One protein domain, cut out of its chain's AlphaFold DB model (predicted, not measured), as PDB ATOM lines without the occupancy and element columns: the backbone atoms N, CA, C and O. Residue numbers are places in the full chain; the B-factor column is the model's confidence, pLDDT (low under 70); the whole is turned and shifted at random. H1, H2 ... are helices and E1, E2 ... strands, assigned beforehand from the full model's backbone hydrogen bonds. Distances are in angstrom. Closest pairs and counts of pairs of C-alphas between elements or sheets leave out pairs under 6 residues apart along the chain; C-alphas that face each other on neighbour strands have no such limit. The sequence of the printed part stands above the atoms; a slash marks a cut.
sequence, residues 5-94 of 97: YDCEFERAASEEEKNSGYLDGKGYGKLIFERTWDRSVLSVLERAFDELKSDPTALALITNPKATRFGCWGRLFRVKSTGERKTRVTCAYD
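Overview. This is residues 5 to 94 of the 97 residues of an uncharacterized protein of Ancylostoma ceylanicum (UniProt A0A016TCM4). A slab of three long antiparallel strands, in the order E1, E3, E2, lies between helices on both of its faces. H3 and H4 follow one another over E1 on one face, while H1 packs on E2 and E3 on the other, with the short H2 next to H1. The printed part has 90 residues, with four named helices and three named strands in the order H1, H2, E1, H3, H4, E2, E3, and its class is mixed, helices and strands. It is compact, with a radius of gyration of the C-alphas of 13.5 A and spans of 40 by 28 by 20 A.

Along the chain. In the sheet, E1 is residues 29 to 36, 24.2 A long; E3 is residues 85 to 93, 26.9 A long, ending at C-alpha 93 (11.153, 48.571, -31.279); E2 is residues 69 to 78, 30.7 A long, beginning at C-alpha 69 (13.884, 45.451, -35.510). H1 is residues 7 to 18, 16.9 A long, from C-alpha 7 at (19.121, 40.787, -29.078). H2 is residues 22 to 25, 5.3 A long, H3 is residues 41 to 52, 16.4 A long, and H4 is residues 56 to 62, 9.8 A long.

Arrangement. E3 is the inner strand. It is antiparallel to E1 at 169 degrees, with N 31 and O 91 at 3.0 A, within hydrogen-bond range. E2 and E3 form a hairpin, antiparallel at 164 degrees, with N 73 and O 90 at 2.8 A, also within that range. H1 is on the sheet at a height of 6.6 A, over E2 and only just over E3, on which 3 of its C-alphas fall; it runs slantwise to the strands, at 35 degrees to E2 on the local plane. The closest C-alphas of H1 and E2 are those of Glu 10 and Gly 71, 4.0 A apart. With residues 12 to 16 alone H1 touches H2, the C-alphas of Glu 16 and Tyr 22 being closest at 5.1 A. H2 only grazes the sheet, with residues 22 to 24. On the opposite face from H1, H3 lies over E1 at a height of 8.9 A, slantwise at 52 degrees on the local plane; the closest C-alphas, of Arg 35 and Val 44, are 7.0 A apart. H4, on the same face as H3, lies over E1 at a height of 9.4 A and runs across the strands, at 69 degrees to E1 on the local plane; the closest C-alphas, of Leu 31 and Ala 58, are 6.8 A apart. H3 and H4 are close but not clearly touching, with the C-alphas of Leu 52 and Ala 58 closest at 5.9 A. E1, H3, H4 and E2 make a split strand-helix-strand unit, two strands running the same way with helices between them in the chain and E3 between them in the sheet; its crossover is right-handed. Every O i to N i+4 pair in H1, H3 and H4 is within hydrogen-bond range, and H2 is too short for such a pair.

Size, cuts and confidence. The two C-alphas farthest apart, of Pro 65 and Ser 81, are 41.8 A apart. The printed part has no cut, and no link is long. Its mean pLDDT is 94.6, and no printed residue is under 70.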
ATOM      1  N   TYR A   5      13.943  39.911 -35.144       94.88
ATOM      2  CA  TYR A   5      14.264  39.815 -33.726       94.88
ATOM      3  C   TYR A   5      15.742  40.168 -33.509       94.88
ATOM      4  O   TYR A   5      16.615  39.574 -34.142       94.88
ATOM      5  N   ASP A   6      16.018  41.126 -32.629       97.06
ATOM      6  CA  ASP A   6      17.351  41.663 -32.367       97.06
ATOM      7  C   ASP A   6      17.641  41.663 -30.855       97.06
ATOM      8  O   ASP A   6      16.945  42.296 -30.050       97.06
ATOM      9  N   CYS A   7      18.702  40.950 -30.469       96.94
ATOM     10  CA  CYS A   7      19.121  40.787 -29.078       96.94
ATOM     11  C   CYS A   7      19.532  42.115 -28.412       96.94
ATOM     12  O   CYS A   7      19.514  42.214 -27.184       96.94
ATOM     13  N   GLU A   8      19.911  43.146 -29.177       96.69
ATOM     14  CA  GLU A   8      20.174  44.479 -28.620       96.69
ATOM     15  C   GLU A   8      18.888  45.114 -28.078       96.69
ATOM     16  O   GLU A   8      18.894  45.710 -26.998       96.69
ATOM     17  N   PHE A   9      17.766  44.919 -28.772       97.50
ATOM     18  CA  PHE A   9      16.458  45.402 -28.333       97.50
ATOM     19  C   PHE A   9      15.876  44.554 -27.199       97.50
ATOM     20  O   PHE A   9      15.216  45.096 -26.315       97.50
ATOM     21  N   GLU A  10      16.185  43.256 -27.147       97.88
ATOM     22  CA  GLU A  10      15.883  42.418 -25.977       97.88
ATOM     23  C   GLU A  10      16.595  42.948 -24.720       97.88
ATOM     24  O   GLU A  10      15.976  43.123 -23.667       97.88
ATOM     25  N   ARG A  11      17.887  43.286 -24.836       97.75
ATOM     26  CA  ARG A  11      18.649  43.905 -23.740       97.75
ATOM     27  C   ARG A  11      18.075  45.267 -23.358       97.75
ATOM     28  O   ARG A  11      17.910  45.532 -22.172       97.75
ATOM     29  N   ALA A  12      17.720  46.103 -24.333       97.31
ATOM     30  CA  ALA A  12      17.080  47.393 -24.077       97.31
ATOM     31  C   ALA A  12      15.735  47.238 -23.338       97.31
ATOM     32  O   ALA A  12      15.446  47.996 -22.413       97.31
ATOM     33  N   ALA A  13      14.935  46.230 -23.694       97.62
ATOM     34  CA  ALA A  13      13.697  45.895 -22.995       97.62
ATOM     35  C   ALA A  13      13.943  45.406 -21.555       97.62
ATOM     36  O   ALA A  13      13.170  45.732 -20.654       97.62
ATOM     37  N   SER A  14      15.032  44.667 -21.319       97.69
ATOM     38  CA  SER A  14      15.478  44.295 -19.968       97.69
ATOM     39  C   SER A  14      15.895  45.521 -19.145       97.69
ATOM     40  O   SER A  14      15.575  45.610 -17.959       97.69
ATOM     41  N   GLU A  15      16.566  46.494 -19.766       97.38
ATOM     42  CA  GLU A  15      16.960  47.743 -19.107       97.38
ATOM     43  C   GLU A  15      15.762  48.627 -18.744       97.38
ATOM     44  O   GLU A  15      15.769  49.206 -17.662       97.38
ATOM     45  N   GLU A  16      14.701  48.668 -19.555       97.06
ATOM     46  CA  GLU A  16      13.443  49.355 -19.197       97.06
ATOM     47  C   GLU A  16      12.813  48.801 -17.916       97.06
ATOM     48  O   GLU A  16      12.262  49.550 -17.111       97.06
ATOM     49  N   GLU A  17      12.892  47.484 -17.711       93.56
ATOM     50  CA  GLU A  17      12.337  46.837 -16.521       93.56
ATOM     51  C   GLU A  17      13.114  47.208 -15.248       93.56
ATOM     52  O   GLU A  17      12.538  47.249 -14.159       93.56
ATOM     53  N   LYS A  18      14.415  47.496 -15.375       93.25
ATOM     54  CA  LYS A  18      15.260  47.976 -14.270       93.25
ATOM     55  C   LYS A  18      15.115  49.484 -14.065       93.25
ATOM     56  O   LYS A  18      15.032  49.943 -12.930       93.25
ATOM     57  N   ASN A  19      15.080  50.230 -15.165       93.88
ATOM     58  CA  ASN A  19      15.111  51.683 -15.230       93.88
ATOM     59  C   ASN A  19      13.944  52.172 -16.094       93.88
ATOM     60  O   ASN A  19      14.079  52.364 -17.304       93.88
ATOM     61  N   SER A  20      12.792  52.384 -15.459       93.50
ATOM     62  CA  SER A  20      11.594  52.875 -16.146       93.50
ATOM     63  C   SER A  20      11.891  54.175 -16.905       93.50
ATOM     64  O   SER A  20      12.349  55.147 -16.305       93.50
ATOM     65  N   GLY A  21      11.594  54.209 -18.208       93.50
ATOM     66  CA  GLY A  21      11.853  55.356 -19.089       93.50
ATOM     67  C   GLY A  21      13.135  55.263 -19.927       93.50
ATOM     68  O   GLY A  21      13.389  56.159 -20.734       93.50
ATOM     69  N   TYR A  22      13.921  54.190 -19.796       96.25
ATOM     70  CA  TYR A  22      15.106  53.931 -20.619       96.25
ATOM     71  C   TYR A  22      14.798  53.961 -22.128       96.25
ATOM     72  O   TYR A  22      15.477  54.654 -22.889       96.25
ATOM     73  N   LEU A  23      13.754  53.255 -22.570       95.88
ATOM     74  CA  LEU A  23      13.372  53.174 -23.986       95.88
ATOM     75  C   LEU A  23      12.873  54.515 -24.520       95.88
ATOM     76  O   LEU A  23      13.185  54.887 -25.653       95.88
ATOM     77  N   ASP A  24      12.145  55.269 -23.698       94.31
ATOM     78  CA  ASP A  24      11.667  56.595 -24.078       94.31
ATOM     79  C   ASP A  24      12.820  57.576 -24.273       94.31
ATOM     80  O   ASP A  24      12.835  58.288 -25.278       94.31
ATOM     81  N   GLY A  25      13.822  57.543 -23.389       94.31
ATOM     82  CA  GLY A  25      15.042  58.340 -23.523       94.31
ATOM     83  C   GLY A  25      15.872  57.995 -24.766       94.31
ATOM     84  O   GLY A  25      16.602  58.845 -25.275       94.31
ATOM     85  N   LYS A  26      15.740  56.772 -25.294       93.62
ATOM     86  CA  LYS A  26      16.364  56.333 -26.555       93.62
ATOM     87  C   LYS A  26      15.506  56.604 -27.794       93.62
ATOM     88  O   LYS A  26      15.976  56.391 -28.909       93.62
ATOM     89  N   GLY A  27      14.267  57.066 -27.623       94.06
ATOM     90  CA  GLY A  27      13.323  57.257 -28.725       94.06
ATOM     91  C   GLY A  27      12.796  55.949 -29.327       94.06
ATOM     92  O   GLY A  27      12.267  55.968 -30.436       94.06
ATOM     93  N   TYR A  28      12.913  54.828 -28.612       95.56
ATOM     94  CA  TYR A  28      12.443  53.518 -29.066       95.56
ATOM     95  C   TYR A  28      10.940  53.344 -28.865       95.56
ATOM     96  O   TYR A  28      10.345  53.901 -27.940       95.56
ATOM     97  N   GLY A  29      10.316  52.560 -29.743       94.94
ATOM     98  CA  GLY A  29       8.948  52.096 -29.547       94.94
ATOM     99  C   GLY A  29       8.879  51.141 -28.358       94.94
ATOM    100  O   GLY A  29       9.804  50.358 -28.136       94.94
ATOM    101  N   LYS A  30       7.798  51.218 -27.579       95.38
ATOM    102  CA  LYS A  30       7.662  50.490 -26.316       95.38
ATOM    103  C   LYS A  30       6.275  49.881 -26.182       95.38
ATOM    104  O   LYS A  30       5.281  50.600 -26.221       95.38
ATOM    105  N   LEU A  31       6.232  48.572 -25.962       95.25
ATOM    106  CA  LEU A  31       5.029  47.823 -25.610       95.25
ATOM    107  C   LEU A  31       5.267  47.131 -24.272       95.25
ATOM    108  O   LEU A  31       6.219  46.365 -24.150       95.25
ATOM    109  N   ILE A  32       4.417  47.384 -23.279       95.44
ATOM    110  CA  ILE A  32       4.488  46.714 -21.979       95.44
ATOM    111  C   ILE A  32       3.108  46.182 -21.634       95.44
ATOM    112  O   ILE A  32       2.138  46.935 -21.642       95.44
ATOM    113  N   PHE A  33       3.029  44.908 -21.274       94.88
ATOM    114  CA  PHE A  33       1.810  44.330 -20.726       94.88
ATOM    115  C   PHE A  33       2.121  43.352 -19.598       94.88
ATOM    116  O   PHE A  33       3.184  42.736 -19.541       94.88
ATOM    117  N   GLU A  34       1.166  43.213 -18.687       95.62
ATOM    118  CA  GLU A  34       1.240  42.305 -17.549       95.62
ATOM    119  C   GLU A  34       0.013  41.397 -17.536       95.62
ATOM    120  O   GLU A  34      -1.096  41.827 -17.873       95.62
ATOM    121  N   ARG A  35       0.198  40.132 -17.159       96.06
ATOM    122  CA  ARG A  35      -0.893  39.171 -16.995       96.06
ATOM    123  C   ARG A  35      -0.663  38.258 -15.799       96.06
ATOM    124  O   ARG A  35       0.455  37.812 -15.541       96.06
ATOM    125  N   THR A  36      -1.744  37.938 -15.100       96.25
ATOM    126  CA  THR A  36      -1.771  36.887 -14.078       96.25
ATOM    127  C   THR A  36      -1.902  35.519 -14.751       96.25
ATOM    128  O   THR A  36      -2.618  35.386 -15.740       96.25
ATOM    129  N   TRP A  37      -1.221  34.496 -14.232       93.69
ATOM    130  CA  TRP A  37      -1.258  33.133 -14.771       93.69
ATOM    131  C   TRP A  37      -1.347  32.076 -13.661       93.69
ATOM    132  O   TRP A  37      -0.766  32.228 -12.587       93.69
ATOM    133  N   ASP A  38      -2.074  30.984 -13.913       88.62
ATOM    134  CA  ASP A  38      -2.295  29.887 -12.958       88.62
ATOM    135  C   ASP A  38      -1.548  28.599 -13.351       88.62
ATOM    136  O   ASP A  38      -0.855  27.988 -12.539       88.62
ATOM    137  N   ARG A  39      -1.661  28.165 -14.602       88.56
ATOM    138  CA  ARG A  39      -1.183  26.864 -15.073       88.56
ATOM    139  C   ARG A  39      -0.093  27.017 -16.113       88.56
ATOM    140  O   ARG A  39       0.956  26.403 -15.973       88.56
ATOM    141  N   SER A  40      -0.315  27.867 -17.112       93.94
ATOM    142  CA  SER A  40       0.625  28.059 -18.213       93.94
ATOM    143  C   SER A  40       0.799  29.533 -18.534       93.94
ATOM    144  O   SER A  40      -0.134  30.196 -18.989       93.94
ATOM    145  N   VAL A  41       2.024  30.027 -18.345       94.12
ATOM    146  CA  VAL A  41       2.407  31.365 -18.799       94.12
ATOM    147  C   VAL A  41       2.231  31.505 -20.312       94.12
ATOM    148  O   VAL A  41       1.731  32.529 -20.761       94.12
ATOM    149  N   LEU A  42       2.547  30.460 -21.088       94.19
ATOM    150  CA  LEU A  42       2.464  30.490 -22.548       94.19
ATOM    151  C   LEU A  42       1.033  30.763 -23.020       94.19
ATOM    152  O   LEU A  42       0.816  31.696 -23.781       94.19
ATOM    153  N   SER A  43       0.051  30.041 -22.470       95.12
ATOM    154  CA  SER A  43      -1.363  30.225 -22.837       95.12
ATOM    155  C   SER A  43      -1.892  31.629 -22.533       95.12
ATOM    156  O   SER A  43      -2.761  32.152 -23.226       95.12
ATOM    157  N   VAL A  44      -1.365  32.257 -21.481       95.31
ATOM    158  CA  VAL A  44      -1.741  33.612 -21.086       95.31
ATOM    159  C   VAL A  44      -1.070  34.645 -21.989       95.31
ATOM    160  O   VAL A  44      -1.694  35.650 -22.322       95.31
ATOM    161  N   LEU A  45       0.170  34.397 -22.417       94.81
ATOM    162  CA  LEU A  45       0.860  35.243 -23.389       94.81
ATOM    163  C   LEU A  45       0.197  35.178 -24.768       94.81
ATOM    164  O   LEU A  45      -0.020  36.227 -25.362       94.81
ATOM    165  N   GLU A  46      -0.183  33.991 -25.247       94.81
ATOM    166  CA  GLU A  46      -0.921  33.825 -26.509       94.81
ATOM    167  C   GLU A  46      -2.214  34.651 -26.510       94.81
ATOM    168  O   GLU A  46      -2.434  35.458 -27.412       94.81
ATOM    169  N   ARG A  47      -3.017  34.543 -25.442       95.00
ATOM    170  CA  ARG A  47      -4.230  35.361 -25.274       95.00
ATOM    171  C   ARG A  47      -3.928  36.853 -25.221       95.00
ATOM    172  O   ARG A  47      -4.635  37.633 -25.845       95.00
ATOM    173  N   ALA A  48      -2.878  37.256 -24.506       93.81
ATOM    174  CA  ALA A  48      -2.492  38.661 -24.430       93.81
ATOM    175  C   ALA A  48      -2.132  39.221 -25.813       93.81
ATOM    176  O   ALA A  48      -2.565  40.317 -26.151       93.81
ATOM    177  N   PHE A  49      -1.392  38.472 -26.634       90.69
ATOM    178  CA  PHE A  49      -1.074  38.895 -27.999       90.69
ATOM    179  C   PHE A  49      -2.306  38.966 -28.906       90.69
ATOM    180  O   PHE A  49      -2.377  39.862 -29.745       90.69
ATOM    181  N   ASP A  50      -3.291  38.085 -28.725       93.62
ATOM    182  CA  ASP A  50      -4.571  38.188 -29.433       93.62
ATOM    183  C   ASP A  50      -5.380  39.417 -28.998       93.62
ATOM    184  O   ASP A  50      -5.902  40.138 -29.848       93.62
ATOM    185  N   GLU A  51      -5.434  39.716 -27.699       94.06
ATOM    186  CA  GLU A  51      -6.092  40.916 -27.162       94.06
ATOM    187  C   GLU A  51      -5.449  42.205 -27.693       94.06
ATOM    188  O   GLU A  51      -6.157  43.142 -28.067       94.06
ATOM    189  N   LEU A  52      -4.115  42.241 -27.800       92.56
ATOM    190  CA  LEU A  52      -3.371  43.395 -28.315       92.56
ATOM    191  C   LEU A  52      -3.707  43.733 -29.773       92.56
ATOM    192  O   LEU A  52      -3.527  44.878 -30.179       92.56
ATOM    193  N   LYS A  53      -4.244  42.789 -30.557       90.31
ATOM    194  CA  LYS A  53      -4.738  43.077 -31.917       90.31
ATOM    195  C   LYS A  53      -5.940  44.024 -31.913       90.31
ATOM    196  O   LYS A  53      -6.193  44.677 -32.920       90.31
ATOM    197  N   SER A  54      -6.675  44.087 -30.801       93.81
ATOM    198  CA  SER A  54      -7.835  44.968 -30.629       93.81
ATOM    199  C   SER A  54      -7.485  46.309 -29.975       93.81
ATOM    200  O   SER A  54      -8.345  47.182 -29.912       93.81
ATOM    201  N   ASP A  55      -6.249  46.494 -29.497       93.56
ATOM    202  CA  ASP A  55      -5.748  47.777 -28.994       93.56
ATOM    203  C   ASP A  55      -5.134  48.564 -30.167       93.56
ATOM    204  O   ASP A  55      -4.077  48.177 -30.668       93.56
ATOM    205  N   PRO A  56      -5.744  49.680 -30.615       92.06
ATOM    206  CA  PRO A  56      -5.252  50.428 -31.772       92.06
ATOM    207  C   PRO A  56      -3.831  50.971 -31.594       92.06
ATOM    208  O   PRO A  56      -3.096  51.099 -32.572       92.06
ATOM    209  N   THR A  57      -3.429  51.287 -30.360       90.56
ATOM    210  CA  THR A  57      -2.102  51.840 -30.060       90.56
ATOM    211  C   THR A  57      -1.049  50.743 -30.099       90.56
ATOM    212  O   THR A  57       0.001  50.909 -30.726       90.56
ATOM    213  N   ALA A  58      -1.341  49.598 -29.479       92.06
ATOM    214  CA  ALA A  58      -0.467  48.435 -29.552       92.06
ATOM    215  C   ALA A  58      -0.359  47.913 -30.988       92.06
ATOM    216  O   ALA A  58       0.747  47.656 -31.460       92.06
ATOM    217  N   LEU A  59      -1.484  47.817 -31.701       92.50
ATOM    218  CA  LEU A  59      -1.522  47.374 -33.088       92.50
ATOM    219  C   LEU A  59      -0.695  48.300 -33.982       92.50
ATOM    220  O   LEU A  59       0.145  47.803 -34.721       92.50
ATOM    221  N   ALA A  60      -0.852  49.625 -33.866       91.81
ATOM    222  CA  ALA A  60      -0.074  50.591 -34.645       91.81
ATOM    223  C   ALA A  60       1.441  50.432 -34.447       91.81
ATOM    224  O   ALA A  60       2.206  50.576 -35.401       91.81
ATOM    225  N   LEU A  61       1.877  50.102 -33.228       90.69
ATOM    226  CA  LEU A  61       3.276  49.809 -32.928       90.69
ATOM    227  C   LEU A  61       3.724  48.465 -33.514       90.69
ATOM    228  O   LEU A  61       4.739  48.415 -34.205       90.69
ATOM    229  N   ILE A  62       2.949  47.401 -33.290       90.31
ATOM    230  CA  ILE A  62       3.245  46.042 -33.769       90.31
ATOM    231  C   ILE A  62       3.274  45.989 -35.299       90.31
ATOM    232  O   ILE A  62       4.079  45.261 -35.868       90.31
ATOM    233  N   THR A  63       2.434  46.761 -35.987       91.12
ATOM    234  CA  THR A  63       2.357  46.786 -37.453       91.12
ATOM    235  C   THR A  63       3.099  47.969 -38.076       91.12
ATOM    236  O   THR A  63       2.898  48.241 -39.260       91.12
ATOM    237  N   ASN A  64       3.923  48.698 -37.314       91.00
ATOM    238  CA  ASN A  64       4.601  49.896 -37.806       91.00
ATOM    239  C   ASN A  64       5.533  49.559 -38.991       91.00
ATOM    240  O   ASN A  64       6.543  48.884 -38.784       91.00
ATOM    241  N   PRO A  65       5.279  50.086 -40.206       89.69
ATOM    242  CA  PRO A  65       6.115  49.831 -41.375       89.69
ATOM    243  C   PRO A  65       7.537  50.359 -41.276       89.69
ATOM    244  O   PRO A  65       8.416  49.898 -42.001       89.69
ATOM    245  N   LYS A  66       7.760  51.342 -40.404       91.31
ATOM    246  CA  LYS A  66       9.073  51.944 -40.193       91.31
ATOM    247  C   LYS A  66       9.907  51.155 -39.189       91.31
ATOM    248  O   LYS A  66      11.120  51.336 -39.177       91.31
ATOM    249  N   ALA A  67       9.277  50.323 -38.357       93.12
ATOM    250  CA  ALA A  67       9.984  49.486 -37.404       93.12
ATOM    251  C   ALA A  67      10.513  48.234 -38.115       93.12
ATOM    252  O   ALA A  67       9.746  47.475 -38.710       93.12
ATOM    253  N   THR A  68      11.826  48.025 -38.076       94.00
ATOM    254  CA  THR A  68      12.487  46.905 -38.769       94.00
ATOM    255  C   THR A  68      13.085  45.890 -37.810       94.00
ATOM    256  O   THR A  68      13.360  44.756 -38.208       94.00
ATOM    257  N   ARG A  69      13.266  46.276 -36.545       95.75
ATOM    258  CA  ARG A  69      13.884  45.451 -35.510       95.75
ATOM    259  C   ARG A  69      13.125  45.580 -34.207       95.75
ATOM    260  O   ARG A  69      12.676  46.668 -33.843       95.75
ATOM    261  N   PHE A  70      13.018  44.469 -33.499       96.81
ATOM    262  CA  PHE A  70      12.379  44.423 -32.197       96.81
ATOM    263  C   PHE A  70      13.036  43.375 -31.306       96.81
ATOM    264  O   PHE A  70      13.696  42.460 -31.787       96.81
ATOM    265  N   GLY A  71      12.824  43.486 -30.004       97.25
ATOM    266  CA  GLY A  71      13.241  42.476 -29.040       97.25
ATOM    267  C   GLY A  71      12.404  42.587 -27.776       97.25
ATOM    268  O   GLY A  71      11.968  43.681 -27.413       97.25
ATOM    269  N   CYS A  72      12.138  41.455 -27.125       97.06
ATOM    270  CA  CYS A  72      11.230  41.396 -25.983       97.06
ATOM    271  C   CYS A  72      11.872  40.705 -24.786       97.06
ATOM    272  O   CYS A  72      12.404  39.608 -24.917       97.06
ATOM    273  N   TRP A  73      11.721  41.313 -23.613       97.38
ATOM    274  CA  TRP A  73      12.116  40.771 -22.323       97.38
ATOM    275  C   TRP A  73      10.888  40.367 -21.505       97.38
ATOM    276  O   TRP A  73       9.898  41.101 -21.444       97.38
ATOM    277  N   GLY A  74      10.958  39.206 -20.851       96.12
ATOM    278  CA  GLY A  74       9.896  38.679 -19.997       96.12
ATOM    279  C   GLY A  74      10.354  38.505 -18.553       96.12
ATOM    280  O   GLY A  74      11.423  37.957 -18.291       96.12
ATOM    281  N   ARG A  75       9.518  38.919 -17.598       95.75
ATOM    282  CA  ARG A  75       9.742  38.722 -16.164       95.75
ATOM    283  C   ARG A  75       8.584  37.961 -15.538       95.75
ATOM    284  O   ARG A  75       7.444  38.415 -15.573       95.75
ATOM    285  N   LEU A  76       8.901  36.854 -14.872       96.00
ATOM    286  CA  LEU A  76       7.962  36.122 -14.022       96.00
ATOM    287  C   LEU A  76       8.164  36.532 -12.569       96.00
ATOM    288  O   LEU A  76       9.290  36.560 -12.074       96.00
ATOM    289  N   PHE A  77       7.079  36.842 -11.871       95.50
ATOM    290  CA  PHE A  77       7.143  37.202 -10.459       95.50
ATOM    291  C   PHE A  77       5.856  36.830  -9.735       95.50
ATOM    292  O   PHE A  77       4.826  36.544 -10.344       95.50
ATOM    293  N   ARG A  78       5.926  36.810  -8.405       95.62
ATOM    294  CA  ARG A  78       4.775  36.559  -7.542       95.62
ATOM    295  C   ARG A  78       4.461  37.818  -6.749       95.62
ATOM    296  O   ARG A  78       5.355  38.396  -6.131       95.62
ATOM    297  N   VAL A  79       3.206  38.241  -6.768       94.56
ATOM    298  CA  VAL A  79       2.746  39.383  -5.979       94.56
ATOM    299  C   VAL A  79       2.693  38.955  -4.516       94.56
ATOM    300  O   VAL A  79       1.992  38.006  -4.172       94.56
ATOM    301  N   LYS A  80       3.456  39.626  -3.644       92.88
ATOM    302  CA  LYS A  80       3.591  39.224  -2.232       92.88
ATOM    303  C   LYS A  80       2.274  39.297  -1.454       92.88
ATOM    304  O   LYS A  80       2.054  38.462  -0.590       92.88
ATOM    305  N   SER A  81       1.420  40.274  -1.759       93.50
ATOM    306  CA  SER A  81       0.156  40.500  -1.047       93.50
ATOM    307  C   SER A  81      -0.942  39.504  -1.422       93.50
ATOM    308  O   SER A  81      -1.651  39.032  -0.542       93.50
ATOM    309  N   THR A  82      -1.084  39.172  -2.706       93.75
ATOM    310  CA  THR A  82      -2.162  38.298  -3.208       93.75
ATOM    311  C   THR A  82      -1.707  36.861  -3.446       93.75
ATOM    312  O   THR A  82      -2.524  35.960  -3.611       93.75
ATOM    313  N   GLY A  83      -0.395  36.619  -3.499       93.69
ATOM    314  CA  GLY A  83       0.166  35.327  -3.881       93.69
ATOM    315  C   GLY A  83      -0.036  34.988  -5.361       93.69
ATOM    316  O   GLY A  83       0.280  33.865  -5.760       93.69
ATOM    317  N   GLU A  84      -0.525  35.920  -6.177       95.94
ATOM    318  CA  GLU A  84      -0.747  35.716  -7.607       95.94
ATOM    319  C   GLU A  84       0.574  35.622  -8.363       95.94
ATOM    320  O   GLU A  84       1.520  36.373  -8.112       95.94
ATOM    321  N   ARG A  85       0.635  34.695  -9.318       96.38
ATOM    322  CA  ARG A  85       1.751  34.584 -10.254       96.38
ATOM    323  C   ARG A  85       1.471  35.481 -11.448       96.38
ATOM    324  O   ARG A  85       0.408  35.390 -12.052       96.38
ATOM    325  N   LYS A  86       2.425  36.341 -11.777       96.88
ATOM    326  CA  LYS A  86       2.325  37.306 -12.862       96.88
ATOM    327  C   LYS A  86       3.486  37.170 -13.831       96.88
ATOM    328  O   LYS A  86       4.563  36.679 -13.487       96.88
ATOM    329  N   THR A  87       3.224  37.564 -15.065       96.69
ATOM    330  CA  THR A  87       4.217  37.750 -16.113       96.69
ATOM    331  C   THR A  87       4.107  39.178 -16.612       96.69
ATOM    332  O   THR A  87       2.998  39.659 -16.843       96.69
ATOM    333  N   ARG A  88       5.241  39.856 -16.758       96.44
ATOM    334  CA  ARG A  88       5.342  41.156 -17.417       96.44
ATOM    335  C   ARG A  88       6.239  41.002 -18.629       96.44
ATOM    336  O   ARG A  88       7.339  40.466 -18.513       96.44
ATOM    337  N   VAL A  89       5.756  41.455 -19.775       97.00
ATOM    338  CA  VAL A  89       6.497  41.459 -21.033       97.00
ATOM    339  C   VAL A  89       6.710  42.899 -21.451       97.00
ATOM    340  O   VAL A  89       5.770  43.694 -21.453       97.00
ATOM    341  N   THR A  90       7.945  43.203 -21.820       97.25
ATOM    342  CA  THR A  90       8.358  44.478 -22.393       97.25
ATOM    343  C   THR A  90       8.964  44.195 -23.757       97.25
ATOM    344  O   THR A  90       9.894  43.403 -23.847       97.25
ATOM    345  N   CYS A  91       8.469  44.836 -24.810       96.44
ATOM    346  CA  CYS A  91       9.066  44.796 -26.140       96.44
ATOM    347  C   CYS A  91       9.550  46.189 -26.534       96.44
ATOM    348  O   CYS A  91       8.828  47.178 -26.374       96.44
ATOM    349  N   ALA A  92      10.766  46.240 -27.063       97.25
ATOM    350  CA  ALA A  92      11.382  47.426 -27.624       97.25
ATOM    351  C   ALA A  92      11.405  47.324 -29.152       97.25
ATOM    352  O   ALA A  92      11.686  46.256 -29.695       97.25
ATOM    353  N   TYR A  93      11.141  48.441 -29.823       96.25
ATOM    354  CA  TYR A  93      11.153  48.571 -31.279       96.25
ATOM    355  C   TYR A  93      12.096  49.705 -31.681       96.25
ATOM    356  O   TYR A  93      12.138  50.750 -31.025       96.25
ATOM    357  N   ASP A  94      12.817  49.540 -32.784       95.38
ATOM    358  CA  ASP A  94      13.751  50.545 -33.314       95.38
ATOM    359  C   ASP A  94      13.088  51.876 -33.700       95.38
ATOM    360  O   ASP A  94      13.760  52.913 -33.721       95.38
TER     361      ASP A  94